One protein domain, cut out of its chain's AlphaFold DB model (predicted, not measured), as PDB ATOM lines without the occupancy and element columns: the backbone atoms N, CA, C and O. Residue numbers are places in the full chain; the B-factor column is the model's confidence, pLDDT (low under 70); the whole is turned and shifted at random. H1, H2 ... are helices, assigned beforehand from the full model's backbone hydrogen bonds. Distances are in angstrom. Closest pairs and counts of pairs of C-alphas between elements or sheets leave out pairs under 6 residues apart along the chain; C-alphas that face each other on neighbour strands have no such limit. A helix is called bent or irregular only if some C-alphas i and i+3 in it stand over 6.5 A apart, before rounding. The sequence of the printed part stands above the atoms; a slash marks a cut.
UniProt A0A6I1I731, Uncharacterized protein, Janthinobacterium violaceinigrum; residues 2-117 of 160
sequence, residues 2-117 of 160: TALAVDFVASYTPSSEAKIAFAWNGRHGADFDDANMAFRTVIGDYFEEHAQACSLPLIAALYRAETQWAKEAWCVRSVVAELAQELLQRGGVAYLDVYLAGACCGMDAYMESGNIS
ATOM      1  N   THR A   2     129.488 152.924 127.516       68.88
ATOM      2  CA  THR A   2     129.928 151.974 128.557       68.88
ATOM      3  C   THR A   2     128.940 151.776 129.718       68.88
ATOM      4  O   THR A   2     128.663 150.640 130.071       68.88
ATOM      5  N   ALA A   3     128.333 152.840 130.265       82.81
ATOM      6  CA  ALA A   3     127.386 152.713 131.387       82.81
ATOM      7  C   ALA A   3     126.136 151.874 131.044       82.81
ATOM      8  O   ALA A   3     125.726 151.028 131.828       82.81
ATOM      9  N   LEU A   4     125.587 152.044 129.835       86.62
ATOM     10  CA  LEU A   4     124.423 151.284 129.362       86.62
ATOM     11  C   LEU A   4     124.739 149.782 129.243       86.62
ATOM     12  O   LEU A   4     123.900 148.947 129.574       86.62
ATOM     13  N   ALA A   5     125.946 149.445 128.773       91.69
ATOM     14  CA  ALA A   5     126.398 148.062 128.654       91.69
ATOM     15  C   ALA A   5     126.606 147.422 130.031       91.69
ATOM     16  O   ALA A   5     126.088 146.335 130.273       91.69
ATOM     17  N   VAL A   6     127.281 148.126 130.947       94.56
ATOM     18  CA  VAL A   6     127.486 147.683 132.337       94.56
ATOM     19  C   VAL A   6     126.149 147.368 133.005       94.56
ATOM     20  O   VAL A   6     125.975 146.272 133.536       94.56
ATOM     21  N   ASP A   7     125.186 148.291 132.926       95.00
ATOM     22  CA  ASP A   7     123.873 148.122 133.554       95.00
ATOM     23  C   ASP A   7     123.107 146.936 132.953       95.00
ATOM     24  O   ASP A   7     122.514 146.134 133.682       95.00
ATOM     25  N   PHE A   8     123.131 146.789 131.623       96.88
ATOM     26  CA  PHE A   8     122.462 145.679 130.946       96.88
ATOM     27  C   PHE A   8     123.092 144.330 131.299       96.88
ATOM     28  O   PHE A   8     122.368 143.393 131.626       96.88
ATOM     29  N   VAL A   9     124.423 144.228 131.281       96.94
ATOM     30  CA  VAL A   9     125.154 142.994 131.605       96.94
ATOM     31  C   VAL A   9     124.914 142.585 133.057       96.94
ATOM     32  O   VAL A   9     124.606 141.423 133.320       96.94
ATOM     33  N   ALA A  10     124.992 143.536 133.992       96.00
ATOM     34  CA  ALA A  10     124.808 143.275 135.418       96.00
ATOM     35  C   ALA A  10     123.372 142.853 135.774       96.00
ATOM     36  O   ALA A  10     123.171 142.085 136.713       96.00
ATOM     37  N   SER A  11     122.377 143.343 135.031       96.25
ATOM     38  CA  SER A  11     120.956 143.038 135.256       96.25
ATOM     39  C   SER A  11     120.381 141.993 134.294       96.25
ATOM     40  O   SER A  11     119.173 141.735 134.322       96.25
ATOM     41  N   TYR A  12     121.218 141.384 133.444       97.94
ATOM     42  CA  TYR A  12     120.745 140.497 132.389       97.94
ATOM     43  C   TYR A  12     119.997 139.288 132.951       97.94
ATOM     44  O   TYR A  12     120.497 138.527 133.782       97.94
ATOM     45  N   THR A  13     118.813 139.058 132.394       96.88
ATOM     46  CA  THR A  13     118.037 137.829 132.576       96.88
ATOM     47  C   THR A  13     117.458 137.384 131.230       96.88
ATOM     48  O   THR A  13     117.306 138.216 130.330       96.88
ATOM     49  N   PRO A  14     117.071 136.108 131.055       95.62
ATOM     50  CA  PRO A  14     116.479 135.642 129.797       95.62
ATOM     51  C   PRO A  14     115.241 136.437 129.336       95.62
ATOM     52  O   PRO A  14     114.987 136.540 128.143       95.62
ATOM     53  N   SER A  15     114.492 137.073 130.245       96.25
ATOM     54  CA  SER A  15     113.356 137.935 129.872       96.25
ATOM     55  C   SER A  15     113.773 139.228 129.159       96.25
ATOM     56  O   SER A  15     112.951 139.862 128.501       96.25
ATOM     57  N   SER A  16     115.045 139.618 129.264       96.12
ATOM     58  CA  SER A  16     115.624 140.778 128.582       96.12
ATOM     59  C   SER A  16     116.307 140.443 127.248       96.12
ATOM     60  O   SER A  16     116.732 141.364 126.548       96.12
ATOM     61  N   GLU A  17     116.352 139.160 126.856       97.50
ATOM     62  CA  GLU A  17     117.010 138.672 125.630       97.50
ATOM     63  C   GLU A  17     116.500 139.376 124.364       97.50
ATOM     64  O   GLU A  17     117.284 139.678 123.466       97.50
ATOM     65  N   ALA A  18     115.213 139.735 124.314       97.44
ATOM     66  CA  ALA A  18     114.598 140.396 123.160       97.44
ATOM     67  C   ALA A  18     115.285 141.710 122.735       97.44
ATOM     68  O   ALA A  18     115.128 142.126 121.591       97.44
ATOM     69  N   LYS A  19     116.048 142.360 123.627       97.00
ATOM     70  CA  LYS A  19     116.802 143.589 123.322       97.00
ATOM     71  C   LYS A  19     118.081 143.336 122.524       97.00
ATOM     72  O   LYS A  19     118.573 144.250 121.877       97.00
ATOM     73  N   ILE A  20     118.634 142.128 122.605       97.88
ATOM     74  CA  ILE A  20     119.872 141.739 121.919       97.88
ATOM     75  C   ILE A  20     119.644 140.639 120.880       97.88
ATOM     76  O   ILE A  20     120.521 140.398 120.065       97.88
ATOM     77  N   ALA A  21     118.484 139.980 120.869       98.00
ATOM     78  CA  ALA A  21     118.157 138.950 119.889       98.00
ATOM     79  C   ALA A  21     118.284 139.464 118.443       98.00
ATOM     80  O   ALA A  21     118.088 140.649 118.183       98.00
ATOM     81  N   PHE A  22     118.572 138.570 117.499       97.50
ATOM     82  CA  PHE A  22     118.540 138.888 116.072       97.50
ATOM     83  C   PHE A  22     117.115 139.297 115.656       97.50
ATOM     84  O   PHE A  22     116.184 138.497 115.768       97.50
ATOM     85  N   ALA A  23     116.936 140.542 115.208       97.25
ATOM     86  CA  ALA A  23     115.640 141.135 114.880       97.25
ATOM     87  C   ALA A  23     115.578 141.535 113.401       97.25
ATOM     88  O   ALA A  23     115.526 142.711 113.041       97.25
ATOM     89  N   TRP A  24     115.602 140.516 112.544       95.19
ATOM     90  CA  TRP A  24     115.663 140.652 111.093       95.19
ATOM     91  C   TRP A  24     114.389 141.220 110.465       95.19
ATOM     92  O   TRP A  24     113.277 140.790 110.773       95.19
ATOM     93  N   ASN A  25     114.557 142.115 109.492       93.75
ATOM     94  CA  ASN A  25     113.461 142.675 108.700       93.75
ATOM     95  C   ASN A  25     112.962 141.778 107.539       93.75
ATOM     96  O   ASN A  25     112.054 142.179 106.808       93.75
ATOM     97  N   GLY A  26     113.550 140.593 107.336       93.31
ATOM     98  CA  GLY A  26     113.187 139.663 106.256       93.31
ATOM     99  C   GLY A  26     113.799 139.982 104.884       93.31
ATOM    100  O   GLY A  26     113.406 139.369 103.892       93.31
ATOM    101  N   ARG A  27     114.722 140.950 104.792       90.19
ATOM    102  CA  ARG A  27     115.375 141.385 103.543       90.19
ATOM    103  C   ARG A  27     116.881 141.112 103.563       90.19
ATOM    104  O   ARG A  27     117.477 140.997 104.625       90.19
ATOM    105  N   HIS A  28     117.506 141.044 102.389       84.69
ATOM    106  CA  HIS A  28     118.945 140.784 102.235       84.69
ATOM    107  C   HIS A  28     119.644 141.915 101.467       84.69
ATOM    108  O   HIS A  28     118.992 142.758 100.846       84.69
ATOM    109  N   GLY A  29     120.979 141.897 101.445       78.56
ATOM    110  CA  GLY A  29     121.781 142.843 100.667       78.56
ATOM    111  C   GLY A  29     121.679 144.272 101.203       78.56
ATOM    112  O   GLY A  29     121.773 144.485 102.404       78.56
ATOM    113  N   ALA A  30     121.482 145.256 100.322       83.81
ATOM    114  CA  ALA A  30     121.434 146.671 100.711       83.81
ATOM    115  C   ALA A  30     120.262 147.024 101.649       83.81
ATOM    116  O   ALA A  30     120.352 148.000 102.386       83.81
ATOM    117  N   ASP A  31     119.194 146.221 101.630       86.75
ATOM    118  CA  ASP A  31     118.015 146.398 102.483       86.75
ATOM    119  C   ASP A  31     118.070 145.532 103.753       86.75
ATOM    120  O   ASP A  31     117.095 145.498 104.507       86.75
ATOM    121  N   PHE A  32     119.152 144.777 103.973       92.00
ATOM    122  CA  PHE A  32     119.317 143.976 105.182       92.00
ATOM    123  C   PHE A  32     119.359 144.884 106.411       92.00
ATOM    124  O   PHE A  32     120.179 145.799 106.488       92.00
ATOM    125  N   ASP A  33     118.486 144.602 107.375       94.06
ATOM    126  CA  ASP A  33     118.460 145.310 108.646       94.06
ATOM    127  C   ASP A  33     118.168 144.350 109.798       94.06
ATOM    128  O   ASP A  33     117.369 143.411 109.682       94.06
ATOM    129  N   ASP A  34     118.816 144.632 110.920       96.50
ATOM    130  CA  ASP A  34     118.562 144.016 112.210       96.50
ATOM    131  C   ASP A  34     118.418 145.130 113.243       96.50
ATOM    132  O   ASP A  34     119.400 145.764 113.643       96.50
ATOM    133  N   ALA A  35     117.182 145.320 113.708       97.44
ATOM    134  CA  ALA A  35     116.806 146.417 114.595       97.44
ATOM    135  C   ALA A  35     117.601 146.437 115.912       97.44
ATOM    136  O   ALA A  35     117.745 147.488 116.539       97.44
ATOM    137  N   ASN A  36     118.132 145.286 116.329       97.81
ATOM    138  CA  ASN A  36     118.880 145.144 117.570       97.81
ATOM    139  C   ASN A  36     120.400 145.169 117.365       97.81
ATOM    140  O   ASN A  36     121.130 145.210 118.357       97.81
ATOM    141  N   MET A  37     120.895 145.170 116.121       95.94
ATOM    142  CA  MET A  37     122.326 145.056 115.819       95.94
ATOM    143  C   MET A  37     123.151 146.129 116.527       95.94
ATOM    144  O   MET A  37     124.144 145.811 117.168       95.94
ATOM    145  N   ALA A  38     122.721 147.392 116.483       95.88
ATOM    146  CA  ALA A  38     123.475 148.488 117.093       95.88
ATOM    147  C   ALA A  38     123.678 148.297 118.606       95.88
ATOM    148  O   ALA A  38     124.784 148.479 119.113       95.88
ATOM    149  N   PHE A  39     122.627 147.900 119.333       97.19
ATOM    150  CA  PHE A  39     122.739 147.652 120.770       97.19
ATOM    151  C   PHE A  39     123.491 146.350 121.059       97.19
ATOM    152  O   PHE A  39     124.344 146.332 121.942       97.19
ATOM    153  N   ARG A  40     123.241 145.281 120.292       97.44
ATOM    154  CA  ARG A  40     123.969 144.018 120.439       97.44
ATOM    155  C   ARG A  40     125.469 144.193 120.201       97.44
ATOM    156  O   ARG A  40     126.241 143.632 120.970       97.44
ATOM    157  N   THR A  41     125.886 145.002 119.227       96.50
ATOM    158  CA  THR A  41     127.300 145.342 119.003       96.50
ATOM    159  C   THR A  41     127.912 145.957 120.254       96.50
ATOM    160  O   THR A  41     128.909 145.439 120.731       96.50
ATOM    161  N   VAL A  42     127.258 146.948 120.873       96.69
ATOM    162  CA  VAL A  42     127.742 147.562 122.125       96.69
ATOM    163  C   VAL A  42     127.923 146.533 123.250       96.69
ATOM    164  O   VAL A  42     128.873 146.631 124.024       96.69
ATOM    165  N   ILE A  43     127.026 145.547 123.360       97.94
ATOM    166  CA  ILE A  43     127.158 144.472 124.356       97.94
ATOM    167  C   ILE A  43     128.264 143.479 123.973       97.94
ATOM    168  O   ILE A  43     128.973 143.001 124.855       97.94
ATOM    169  N   GLY A  44     128.424 143.180 122.683       97.12
ATOM    170  CA  GLY A  44     129.508 142.347 122.162       97.12
ATOM    171  C   GLY A  44     130.880 142.962 122.433       97.12
ATOM    172  O   GLY A  44     131.727 142.291 123.006       97.12
ATOM    173  N   ASP A  45     131.055 144.247 122.134       95.81
ATOM    174  CA  ASP A  45     132.310 144.967 122.363       95.81
ATOM    175  C   ASP A  45     132.638 145.022 123.871       95.81
ATOM    176  O   ASP A  45     133.773 144.809 124.290       95.81
ATOM    177  N   TYR A  46     131.624 145.222 124.726       96.75
ATOM    178  CA  TYR A  46     131.801 145.119 126.180       96.75
ATOM    179  C   TYR A  46     132.220 143.705 126.615       96.75
ATOM    180  O   TYR A  46     133.011 143.552 127.544       96.75
ATOM    181  N   PHE A  47     131.682 142.662 125.978       97.75
ATOM    182  CA  PHE A  47     132.051 141.279 126.271       97.75
ATOM    183  C   PHE A  47     133.518 140.987 125.922       97.75
ATOM    184  O   PHE A  47     134.181 140.359 126.744       97.75
ATOM    185  N   GLU A  48     134.034 141.468 124.788       95.69
ATOM    186  CA  GLU A  48     135.439 141.258 124.384       95.69
ATOM    187  C   GLU A  48     136.416 141.817 125.448       95.69
ATOM    188  O   GLU A  48     137.428 141.198 125.779       95.69
ATOM    189  N   GLU A  49     136.073 142.940 126.092       94.44
ATOM    190  CA  GLU A  49     136.888 143.542 127.163       94.44
ATOM    191  C   GLU A  49     136.616 142.950 128.565       94.44
ATOM    192  O   GLU A  49     137.464 143.015 129.465       94.44
ATOM    193  N   HIS A  50     135.424 142.383 128.786       96.06
ATOM    194  CA  HIS A  50     134.917 142.030 130.117       96.06
ATOM    195  C   HIS A  50     134.190 140.676 130.178       96.06
ATOM    196  O   HIS A  50     133.234 140.512 130.940       96.06
ATOM    197  N   ALA A  51     134.662 139.670 129.438       96.19
ATOM    198  CA  ALA A  51     134.005 138.366 129.291       96.19
ATOM    199  C   ALA A  51     133.572 137.699 130.614       96.19
ATOM    200  O   ALA A  51     132.515 137.066 130.695       96.19
ATOM    201  N   GLN A  52     134.356 137.872 131.685       96.19
ATOM    202  CA  GLN A  52     134.060 137.306 133.008       96.19
ATOM    203  C   GLN A  52     132.878 137.980 133.725       96.19
ATOM    204  O   GLN A  52     132.239 137.349 134.565       96.19
ATOM    205  N   ALA A  53     132.553 139.232 133.388       96.25
ATOM    206  CA  ALA A  53     131.371 139.921 133.905       96.25
ATOM    207  C   ALA A  53     130.076 139.433 133.232       96.25
ATOM    208  O   ALA A  53     128.993 139.547 133.805       96.25
ATOM    209  N   CYS A  54     130.175 138.868 132.026       97.94
ATOM    210  CA  CYS A  54     129.033 138.363 131.279       97.94
ATOM    211  C   CYS A  54     128.618 136.977 131.783       97.94
ATOM    212  O   CYS A  54     129.431 136.056 131.877       97.94
ATOM    213  N   SER A  55     127.334 136.800 132.090       98.12
ATOM    214  CA  SER A  55     126.789 135.504 132.505       98.12
ATOM    215  C   SER A  55     126.703 134.517 131.330       98.12
ATOM    216  O   SER A  55     126.556 134.919 130.177       98.12
ATOM    217  N   LEU A  56     126.738 133.208 131.604       98.38
ATOM    218  CA  LEU A  56     126.574 132.181 130.562       98.38
ATOM    219  C   LEU A  56     125.264 132.318 129.756       98.38
ATOM    220  O   LEU A  56     125.323 132.206 128.534       98.38
ATOM    221  N   PRO A  57     124.098 132.619 130.369       98.50
ATOM    222  CA  PRO A  57     122.877 132.898 129.615       98.50
ATOM    223  C   PRO A  57     122.990 134.100 128.668       98.50
ATOM    224  O   PRO A  57     122.413 134.066 127.583       98.50
ATOM    225  N   LEU A  58     123.727 135.148 129.053       98.62
ATOM    226  CA  LEU A  58     123.981 136.295 128.177       98.62
ATOM    227  C   LEU A  58     124.873 135.896 126.999       98.62
ATOM    228  O   LEU A  58     124.537 136.175 125.855       98.62
ATOM    229  N   ILE A  59     125.973 135.192 127.275       98.75
ATOM    230  CA  ILE A  59     126.904 134.701 126.248       98.75
ATOM    231  C   ILE A  59     126.168 133.803 125.247       98.75
ATOM    232  O   ILE A  59     126.314 133.968 124.040       98.75
ATOM    233  N   ALA A  60     125.313 132.902 125.734       98.69
ATOM    234  CA  ALA A  60     124.484 132.036 124.902       98.69
ATOM    235  C   ALA A  60     123.523 132.821 123.990       98.69
ATOM    236  O   ALA A  60     123.359 132.465 122.822       98.69
ATOM    237  N   ALA A  61     122.892 133.876 124.512       98.69
ATOM    238  CA  ALA A  61     121.992 134.730 123.744       98.69
ATOM    239  C   ALA A  61     122.732 135.550 122.677       98.69
ATOM    240  O   ALA A  61     122.291 135.591 121.529       98.69
ATOM    241  N   LEU A  62     123.880 136.141 123.028       98.62
ATOM    242  CA  LEU A  62     124.743 136.853 122.084       98.62
ATOM    243  C   LEU A  62     125.217 135.915 120.974       98.62
ATOM    244  O   LEU A  62     125.022 136.214 119.804       98.62
ATOM    245  N   TYR A  63     125.748 134.743 121.326       98.75
ATOM    246  CA  TYR A  63     126.221 133.756 120.356       98.75
ATOM    247  C   TYR A  63     125.123 133.333 119.375       98.75
ATOM    248  O   TYR A  63     125.341 133.292 118.164       98.75
ATOM    249  N   ARG A  64     123.911 133.065 119.875       98.56
ATOM    250  CA  ARG A  64     122.756 132.745 119.026       98.56
ATOM    251  C   ARG A  64     122.428 133.889 118.068       98.56
ATOM    252  O   ARG A  64     122.251 133.644 116.881       98.56
ATOM    253  N   ALA A  65     122.348 135.118 118.571       98.38
ATOM    254  CA  ALA A  65     122.000 136.270 117.750       98.38
ATOM    255  C   ALA A  65     123.072 136.567 116.690       98.38
ATOM    256  O   ALA A  65     122.734 136.802 115.534       98.38
ATOM    257  N   GLU A  66     124.354 136.493 117.051       98.25
ATOM    258  CA  GLU A  66     125.474 136.739 116.136       98.25
ATOM    259  C   GLU A  66     125.577 135.669 115.042       98.25
ATOM    260  O   GLU A  66     125.788 135.994 113.876       98.25
ATOM    261  N   THR A  67     125.367 134.393 115.375       98.19
ATOM    262  CA  THR A  67     125.392 133.308 114.377       98.19
ATOM    263  C   THR A  67     124.186 133.340 113.433       98.19
ATOM    264  O   THR A  67     124.329 133.040 112.246       98.19
ATOM    265  N   GLN A  68     123.011 133.759 113.915       96.94
ATOM    266  CA  GLN A  68     121.842 134.014 113.067       96.94
ATOM    267  C   GLN A  68     122.049 135.227 112.159       96.94
ATOM    268  O   GLN A  68     121.763 135.149 110.966       96.94
ATOM    269  N   TRP A  69     122.592 136.318 112.705       96.25
ATOM    270  CA  TRP A  69     122.956 137.501 111.933       96.25
ATOM    271  C   TRP A  69     123.953 137.149 110.832       96.25
ATOM    272  O   TRP A  69     123.739 137.518 109.681       96.25
ATOM    273  N   ALA A  70     124.975 136.351 111.152       94.81
ATOM    274  CA  ALA A  70     126.019 135.986 110.206       94.81
ATOM    275  C   ALA A  70     125.483 135.263 108.963       94.81
ATOM    276  O   ALA A  70     125.908 135.527 107.836       94.81
ATOM    277  N   LYS A  71     124.492 134.387 109.158       93.12
ATOM    278  CA  LYS A  71     123.815 133.674 108.073       93.12
ATOM    279  C   LYS A  71     123.161 134.629 107.070       93.12
ATOM    280  O   LYS A  71     123.244 134.386 105.869       93.12
ATOM    281  N   GLU A  72     122.505 135.680 107.554       92.81
ATOM    282  CA  GLU A  72     121.739 136.597 106.702       92.81
ATOM    283  C   GLU A  72     122.573 137.784 106.192       92.81
ATOM    284  O   GLU A  72     122.275 138.325 105.127       92.81
ATOM    285  N   ALA A  73     123.637 138.150 106.915       90.12
ATOM    286  CA  ALA A  73     124.596 139.188 106.542       90.12
ATOM    287  C   ALA A  73     125.724 138.686 105.618       90.12
ATOM    288  O   ALA A  73     126.496 139.501 105.110       90.12
ATOM    289  N   TRP A  74     125.839 137.366 105.416       90.38
ATOM    290  CA  TRP A  74     126.903 136.703 104.638       90.38
ATOM    291  C   TRP A  74     128.320 137.101 105.068       90.38
ATOM    292  O   TRP A  74     129.219 137.294 104.247       90.38
ATOM    293  N   CYS A  75     128.492 137.289 106.371       91.62
ATOM    294  CA  CYS A  75     129.770 137.538 107.017       91.62
ATOM    295  C   CYS A  75     129.639 137.221 108.503       91.62
ATOM    296  O   CYS A  75     128.540 137.035 109.010       91.62
ATOM    297  N   VAL A  76     130.750 137.178 109.230       95.12
ATOM    298  CA  VAL A  76     130.752 136.879 110.664       95.12
ATOM    299  C   VAL A  76     131.550 137.931 111.422       95.12
ATOM    300  O   VAL A  76     132.556 138.438 110.924       95.12
ATOM    301  N   ARG A  77     131.087 138.284 112.624       95.56
ATOM    302  CA  ARG A  77     131.849 139.124 113.554       95.56
ATOM    303  C   ARG A  77     132.843 138.266 114.336       95.56
ATOM    304  O   ARG A  77     132.496 137.170 114.766       95.56
ATOM    305  N   SER A  78     134.036 138.804 114.585       90.94
ATOM    306  CA  SER A  78     135.104 138.145 115.360       90.94
ATOM    307  C   SER A  78     134.648 137.678 116.743       90.94
ATOM    308  O   SER A  78     135.048 136.609 117.197       90.94
ATOM    309  N   VAL A  79     133.732 138.425 117.370       97.38
ATOM    310  CA  VAL A  79     133.171 138.105 118.688       97.38
ATOM    311  C   VAL A  79     132.553 136.698 118.759       97.38
ATOM    312  O   VAL A  79     132.461 136.121 119.838       97.38
ATOM    313  N   VAL A  80     132.151 136.097 117.627       98.38
ATOM    314  CA  VAL A  80     131.597 134.732 117.582       98.38
ATOM    315  C   VAL A  80     132.585 133.691 118.111       98.38
ATOM    316  O   VAL A  80     132.163 132.803 118.857       98.38
ATOM    317  N   ALA A  81     133.877 133.801 117.784       98.00
ATOM    318  CA  ALA A  81     134.896 132.874 118.276       98.00
ATOM    319  C   ALA A  81     135.048 132.974 119.799       98.00
ATOM    320  O   ALA A  81     135.044 131.959 120.497       98.00
ATOM    321  N   GLU A  82     135.104 134.193 120.334       98.31
ATOM    322  CA  GLU A  82     135.240 134.440 121.772       98.31
ATOM    323  C   GLU A  82     133.986 134.025 122.556       98.31
ATOM    324  O   GLU A  82     134.077 133.413 123.622       98.31
ATOM    325  N   LEU A  83     132.797 134.267 121.998       98.69
ATOM    326  CA  LEU A  83     131.539 133.786 122.566       98.69
ATOM    327  C   LEU A  83     131.500 132.255 122.594       98.69
ATOM    328  O   LEU A  83     131.158 131.678 123.623       98.69
ATOM    329  N   ALA A  84     131.881 131.585 121.500       98.44
ATOM    330  CA  ALA A  84     131.968 130.127 121.433       98.44
ATOM    331  C   ALA A  84     132.985 129.560 122.437       98.44
ATOM    332  O   ALA A  84     132.695 128.575 123.128       98.44
ATOM    333  N   GLN A  85     134.152 130.202 122.531       98.31
ATOM    334  CA  GLN A  85     135.212 129.893 123.483       98.31
ATOM    335  C   GLN A  85     134.666 129.922 124.908       98.31
ATOM    336  O   GLN A  85     134.732 128.913 125.604       98.31
ATOM    337  N   GLU A  86     134.084 131.039 125.343       98.50
ATOM    338  CA  GLU A  86     133.595 131.196 126.715       98.50
ATOM    339  C   GLU A  86     132.396 130.288 127.010       98.50
ATOM    340  O   GLU A  86     132.311 129.695 128.092       98.50
ATOM    341  N   LEU A  87     131.499 130.117 126.036       98.19
ATOM    342  CA  LEU A  87     130.328 129.254 126.147       98.19
ATOM    343  C   LEU A  87     130.728 127.806 126.453       98.19
ATOM    344  O   LEU A  87     130.182 127.198 127.374       98.19
ATOM    345  N   LEU A  88     131.711 127.263 125.729       98.44
ATOM    346  CA  LEU A  88     132.202 125.907 125.967       98.44
ATOM    347  C   LEU A  88     133.173 125.838 127.148       98.44
ATOM    348  O   LEU A  88     133.061 124.925 127.964       98.44
ATOM    349  N   GLN A  89     134.090 126.797 127.296       98.44
ATOM    350  CA  GLN A  89     135.093 126.797 128.362       98.44
ATOM    351  C   GLN A  89     134.450 126.855 129.748       98.44
ATOM    352  O   GLN A  89     134.891 126.140 130.654       98.44
ATOM    353  N   ARG A  90     133.394 127.655 129.923       98.19
ATOM    354  CA  ARG A  90     132.690 127.812 131.205       98.19
ATOM    355  C   ARG A  90     131.451 126.930 131.298       98.19
ATOM    356  O   ARG A  90     131.222 126.334 132.346       98.19
ATOM    357  N   GLY A  91     130.677 126.826 130.219       97.69
ATOM    358  CA  GLY A  91     129.392 126.125 130.203       97.69
ATOM    359  C   GLY A  91     129.480 124.625 129.923       97.69
ATOM    360  O   GLY A  91     128.625 123.872 130.389       97.69
ATOM    361  N   GLY A  92     130.511 124.173 129.207       97.81
ATOM    362  CA  GLY A  92     130.732 122.759 128.915       97.81
ATOM    363  C   GLY A  92     129.568 122.071 128.224       97.81
ATOM    364  O   GLY A  92     128.897 122.643 127.365       97.81
ATOM    365  N   VAL A  93     129.321 120.822 128.627       97.88
ATOM    366  CA  VAL A  93     128.253 119.982 128.069       97.88
ATOM    367  C   VAL A  93     126.882 120.658 128.162       97.88
ATOM    368  O   VAL A  93     126.090 120.544 127.229       97.88
ATOM    369  N   ALA A  94     126.614 121.419 129.230       98.00
ATOM    370  CA  ALA A  94     125.320 122.073 129.440       98.00
ATOM    371  C   ALA A  94     124.966 123.102 128.350       98.00
ATOM    372  O   ALA A  94     123.789 123.388 128.140       98.00
ATOM    373  N   TYR A  95     125.964 123.638 127.643       98.25
ATOM    374  CA  TYR A  95     125.775 124.600 126.556       98.25
ATOM    375  C   TYR A  95     126.189 124.054 125.185       98.25
ATOM    376  O   TYR A  95     126.167 124.789 124.196       98.25
ATOM    377  N   LEU A  96     126.512 122.761 125.092       96.81
ATOM    378  CA  LEU A  96     126.959 122.147 123.847       96.81
ATOM    379  C   LEU A  96     125.891 122.241 122.749       96.81
ATOM    380  O   LEU A  96     126.216 122.586 121.619       96.81
ATOM    381  N   ASP A  97     124.612 122.025 123.062       96.00
ATOM    382  CA  ASP A  97     123.547 122.170 122.060       96.00
ATOM    383  C   ASP A  97     123.369 123.614 121.573       96.00
ATOM    384  O   ASP A  97     123.092 123.825 120.393       96.00
ATOM    385  N   VAL A  98     123.592 124.612 122.437       98.06
ATOM    386  CA  VAL A  98     123.574 126.028 122.033       98.06
ATOM    387  C   VAL A  98     124.732 126.319 121.084       98.06
ATOM    388  O   VAL A  98     124.513 126.901 120.021       98.06
ATOM    389  N   TYR A  99     125.939 125.865 121.436       98.12
ATOM    390  CA  TYR A  99     127.118 125.974 120.579       98.12
ATOM    391  C   TYR A  99     126.853 125.365 119.195       98.12
ATOM    392  O   TYR A  99     127.119 126.003 118.176       98.12
ATOM    393  N   LEU A 100     126.270 124.164 119.152       95.62
ATOM    394  CA  LEU A 100     125.994 123.444 117.908       95.62
ATOM    395  C   LEU A 100     124.929 124.118 117.057       95.62
ATOM    396  O   LEU A 100     125.114 124.237 115.849       95.62
ATOM    397  N   ALA A 101     123.843 124.586 117.671       96.38
ATOM    398  CA  ALA A 101     122.802 125.306 116.952       96.38
ATOM    399  C   ALA A 101     123.365 126.555 116.253       96.38
ATOM    400  O   ALA A 101     123.062 126.784 115.085       96.38
ATOM    401  N   GLY A 102     124.230 127.317 116.932       97.25
ATOM    402  CA  GLY A 102     124.884 128.484 116.334       97.25
ATOM    403  C   GLY A 102     125.913 128.115 115.264       97.25
ATOM    404  O   GLY A 102     125.855 128.632 114.150       97.25
ATOM    405  N   ALA A 103     126.800 127.155 115.546       96.19
ATOM    406  CA  ALA A 103     127.846 126.741 114.606       96.19
ATOM    407  C   ALA A 103     127.255 126.165 113.308       96.19
ATOM    408  O   ALA A 103     127.848 126.297 112.244       96.19
ATOM    409  N   CYS A 104     126.074 125.546 113.373       94.69
ATOM    410  CA  CYS A 104     125.376 125.010 112.207       94.69
ATOM    411  C   CYS A 104     124.481 126.031 111.473       94.69
ATOM    412  O   CYS A 104     123.807 125.638 110.523       94.69
ATOM    413  N   CYS A 105     124.454 127.314 111.861       94.25
ATOM    414  CA  CYS A 105     123.649 128.326 111.159       94.25
ATOM    415  C   CYS A 105     124.142 128.608 109.728       94.25
ATOM    416  O   CYS A 105     123.337 128.935 108.859       94.25
ATOM    417  N   GLY A 106     125.443 128.473 109.469       93.19
ATOM    418  CA  GLY A 106     126.049 128.752 108.168       93.19
ATOM    419  C   GLY A 106     127.552 128.484 108.167       93.19
ATOM    420  O   GLY A 106     128.138 128.228 109.216       93.19
ATOM    421  N   MET A 107     128.181 128.541 106.989       93.25
ATOM    422  CA  MET A 107     129.610 128.235 106.842       93.25
ATOM    423  C   MET A 107     130.497 129.207 107.633       93.25
ATOM    424  O   MET A 107     131.402 128.755 108.330       93.25
ATOM    425  N   ASP A 108     130.205 130.508 107.592       95.44
ATOM    426  CA  ASP A 108     130.990 131.519 108.316       95.44
ATOM    427  C   ASP A 108     130.888 131.326 109.833       95.44
ATOM    428  O   ASP A 108     131.901 131.280 110.529       95.44
ATOM    429  N   ALA A 109     129.670 131.097 110.338       96.81
ATOM    430  CA  ALA A 109     129.443 130.775 111.742       96.81
ATOM    431  C   ALA A 109     130.163 129.479 112.152       96.81
ATOM    432  O   ALA A 109     130.753 129.430 113.230       96.81
ATOM    433  N   TYR A 110     130.161 128.447 111.302       95.38
ATOM    434  CA  TYR A 110     130.860 127.188 111.562       95.38
ATOM    435  C   TYR A 110     132.374 127.383 111.682       95.38
ATOM    436  O   TYR A 110     132.989 126.861 112.613       95.38
ATOM    437  N   MET A 111     132.972 128.128 110.746       95.31
ATOM    438  CA  MET A 111     134.409 128.396 110.739       95.31
ATOM    439  C   MET A 111     134.830 129.234 111.947       95.31
ATOM    440  O   MET A 111     135.785 128.861 112.624       95.31
ATOM    441  N   GLU A 112     134.090 130.297 112.268       97.44
ATOM    442  CA  GLU A 112     134.452 131.202 113.365       97.44
ATOM    443  C   GLU A 112     134.219 130.567 114.740       97.44
ATOM    444  O   GLU A 112     135.099 130.583 115.594       97.44
ATOM    445  N   SER A 113     133.101 129.858 114.933       97.50
ATOM    446  CA  SER A 113     132.888 129.021 116.135       97.50
ATOM    447  C   SER A 113     133.930 127.899 116.239       97.50
ATOM    448  O   SER A 113     134.172 127.316 117.300       97.50
ATOM    449  N   GLY A 114     134.545 127.583 115.098       94.75
ATOM    450  CA  GLY A 114     135.671 126.693 114.915       94.75
ATOM    451  C   GLY A 114     136.948 127.147 115.626       94.75
ATOM    452  O   GLY A 114     137.709 126.290 116.092       94.75
ATOM    453  N   ASN A 115     137.153 128.457 115.717       95.56
ATOM    454  CA  ASN A 115     138.394 129.129 116.078       95.56
ATOM    455  C   ASN A 115     138.534 129.319 117.599       95.56
ATOM    456  O   ASN A 115     138.506 130.431 118.114       95.56
ATOM    457  N   ILE A 116     138.642 128.209 118.336       96.19
ATOM    458  CA  ILE A 116     138.671 128.199 119.808       96.19
ATOM    459  C   ILE A 116     139.843 127.376 120.351       96.19
ATOM    460  O   ILE A 116     140.357 126.479 119.682       96.19
ATOM    461  N   SER A 117     140.232 127.647 121.595       96.00
ATOM    462  CA  SER A 117     141.279 126.943 122.344       96.00
ATOM    463  C   SER A 117     140.791 126.635 123.759       96.00
ATOM    464  O   SER A 117     140.837 127.473 124.659       96.00
TER     465      SER A 117
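What this domain is: This is residues 2 to 117 of the 160 residues of an uncharacterized protein of Janthinobacterium violaceinigrum (UniProt A0A6I1I731). One helix, H4, runs through the middle; the folded-back arms of H5 and the short H6 pack together on one side of it, and H2, H3 and the outlying H1 lie towards the other side. H1 packs on H3 alone, and the long link of residues 20 to 36 loops out to Ala 30 at one end. The printed part has 116 residues with six named helices, H1 to H6 in order, and no named strand; the class is all helix. It is compact and rounded, with a radius of gyration of the C-alphas of 13.2 A and spans of 35 by 31 by 23 A.

Where its parts are: H1 is residues 2 to 10, from C-alpha 2 at (129.928, 151.974, 128.557). H2, residues 14 to 19, is irregular, with C-alphas 15 and 18 7.3 A apart. H3, residues 37 to 53, is 20.9 A long, with a kink of 66 degrees near residue 47; it is irregular, C-alphas 49 and 52 being 9.0 A apart. H4, residues 56 to 73, is 25.1 A long. H5, residues 79 to 103, was assigned as one helix by its hydrogen bonds but is bent, with C-alphas 90 and 93 9.5 A apart. Its arms are H5a, residues 79 to 90, 16.2 A, and H5b, residues 93 to 103, 15.1 A; H5b is irregular, with C-alphas 94 and 97 7.6 A apart. H6, residues 107 to 114, ends at C-alpha 114 at (135.671, 126.693, 114.915).

How they stand to each other: H4 and H5a touch as a helical hairpin, closest at the C-alphas of Tyr 63 and Leu 83, 5.8 A, at a shallow tilt of 32 degrees, opposite ways. H3, H4 and H5a form an up-and-down bundle, each running against the one before, though H3 and H4 are close but not clearly touching, with C-alphas 44 and 62 7.3 A apart. H4 touches H5b with residues 60 to 68 alone, closest at C-alphas 67 and 102, 5.2 A. H5b and H6 are a helical hairpin, closest at C-alphas 103 and 110, 4.3 A. H2 touches H4, closest at C-alphas 17 and 61, 6.6 A. H1 touches H3, closest at C-alphas 5 and 43, 5.7 A. Every O i to N i+4 pair is within hydrogen-bond range in H1, H5a and H6; the counts are 11 of 13 in H3, 13 of 14 in H4, 5 of 7 in H5b, and 0 of 2 in H2, where 2 of 3 O i to N i+3 pairs are within range.

The domain as a whole: The two C-alphas farthest apart are those of Ala 30 and Val 93, 38.8 A. The printed part has no cut. The link from H2 to H3 is long, 17 residues; the other links are tight. The mean pLDDT of the printed part is 95.5, with residue 2 alone under 70.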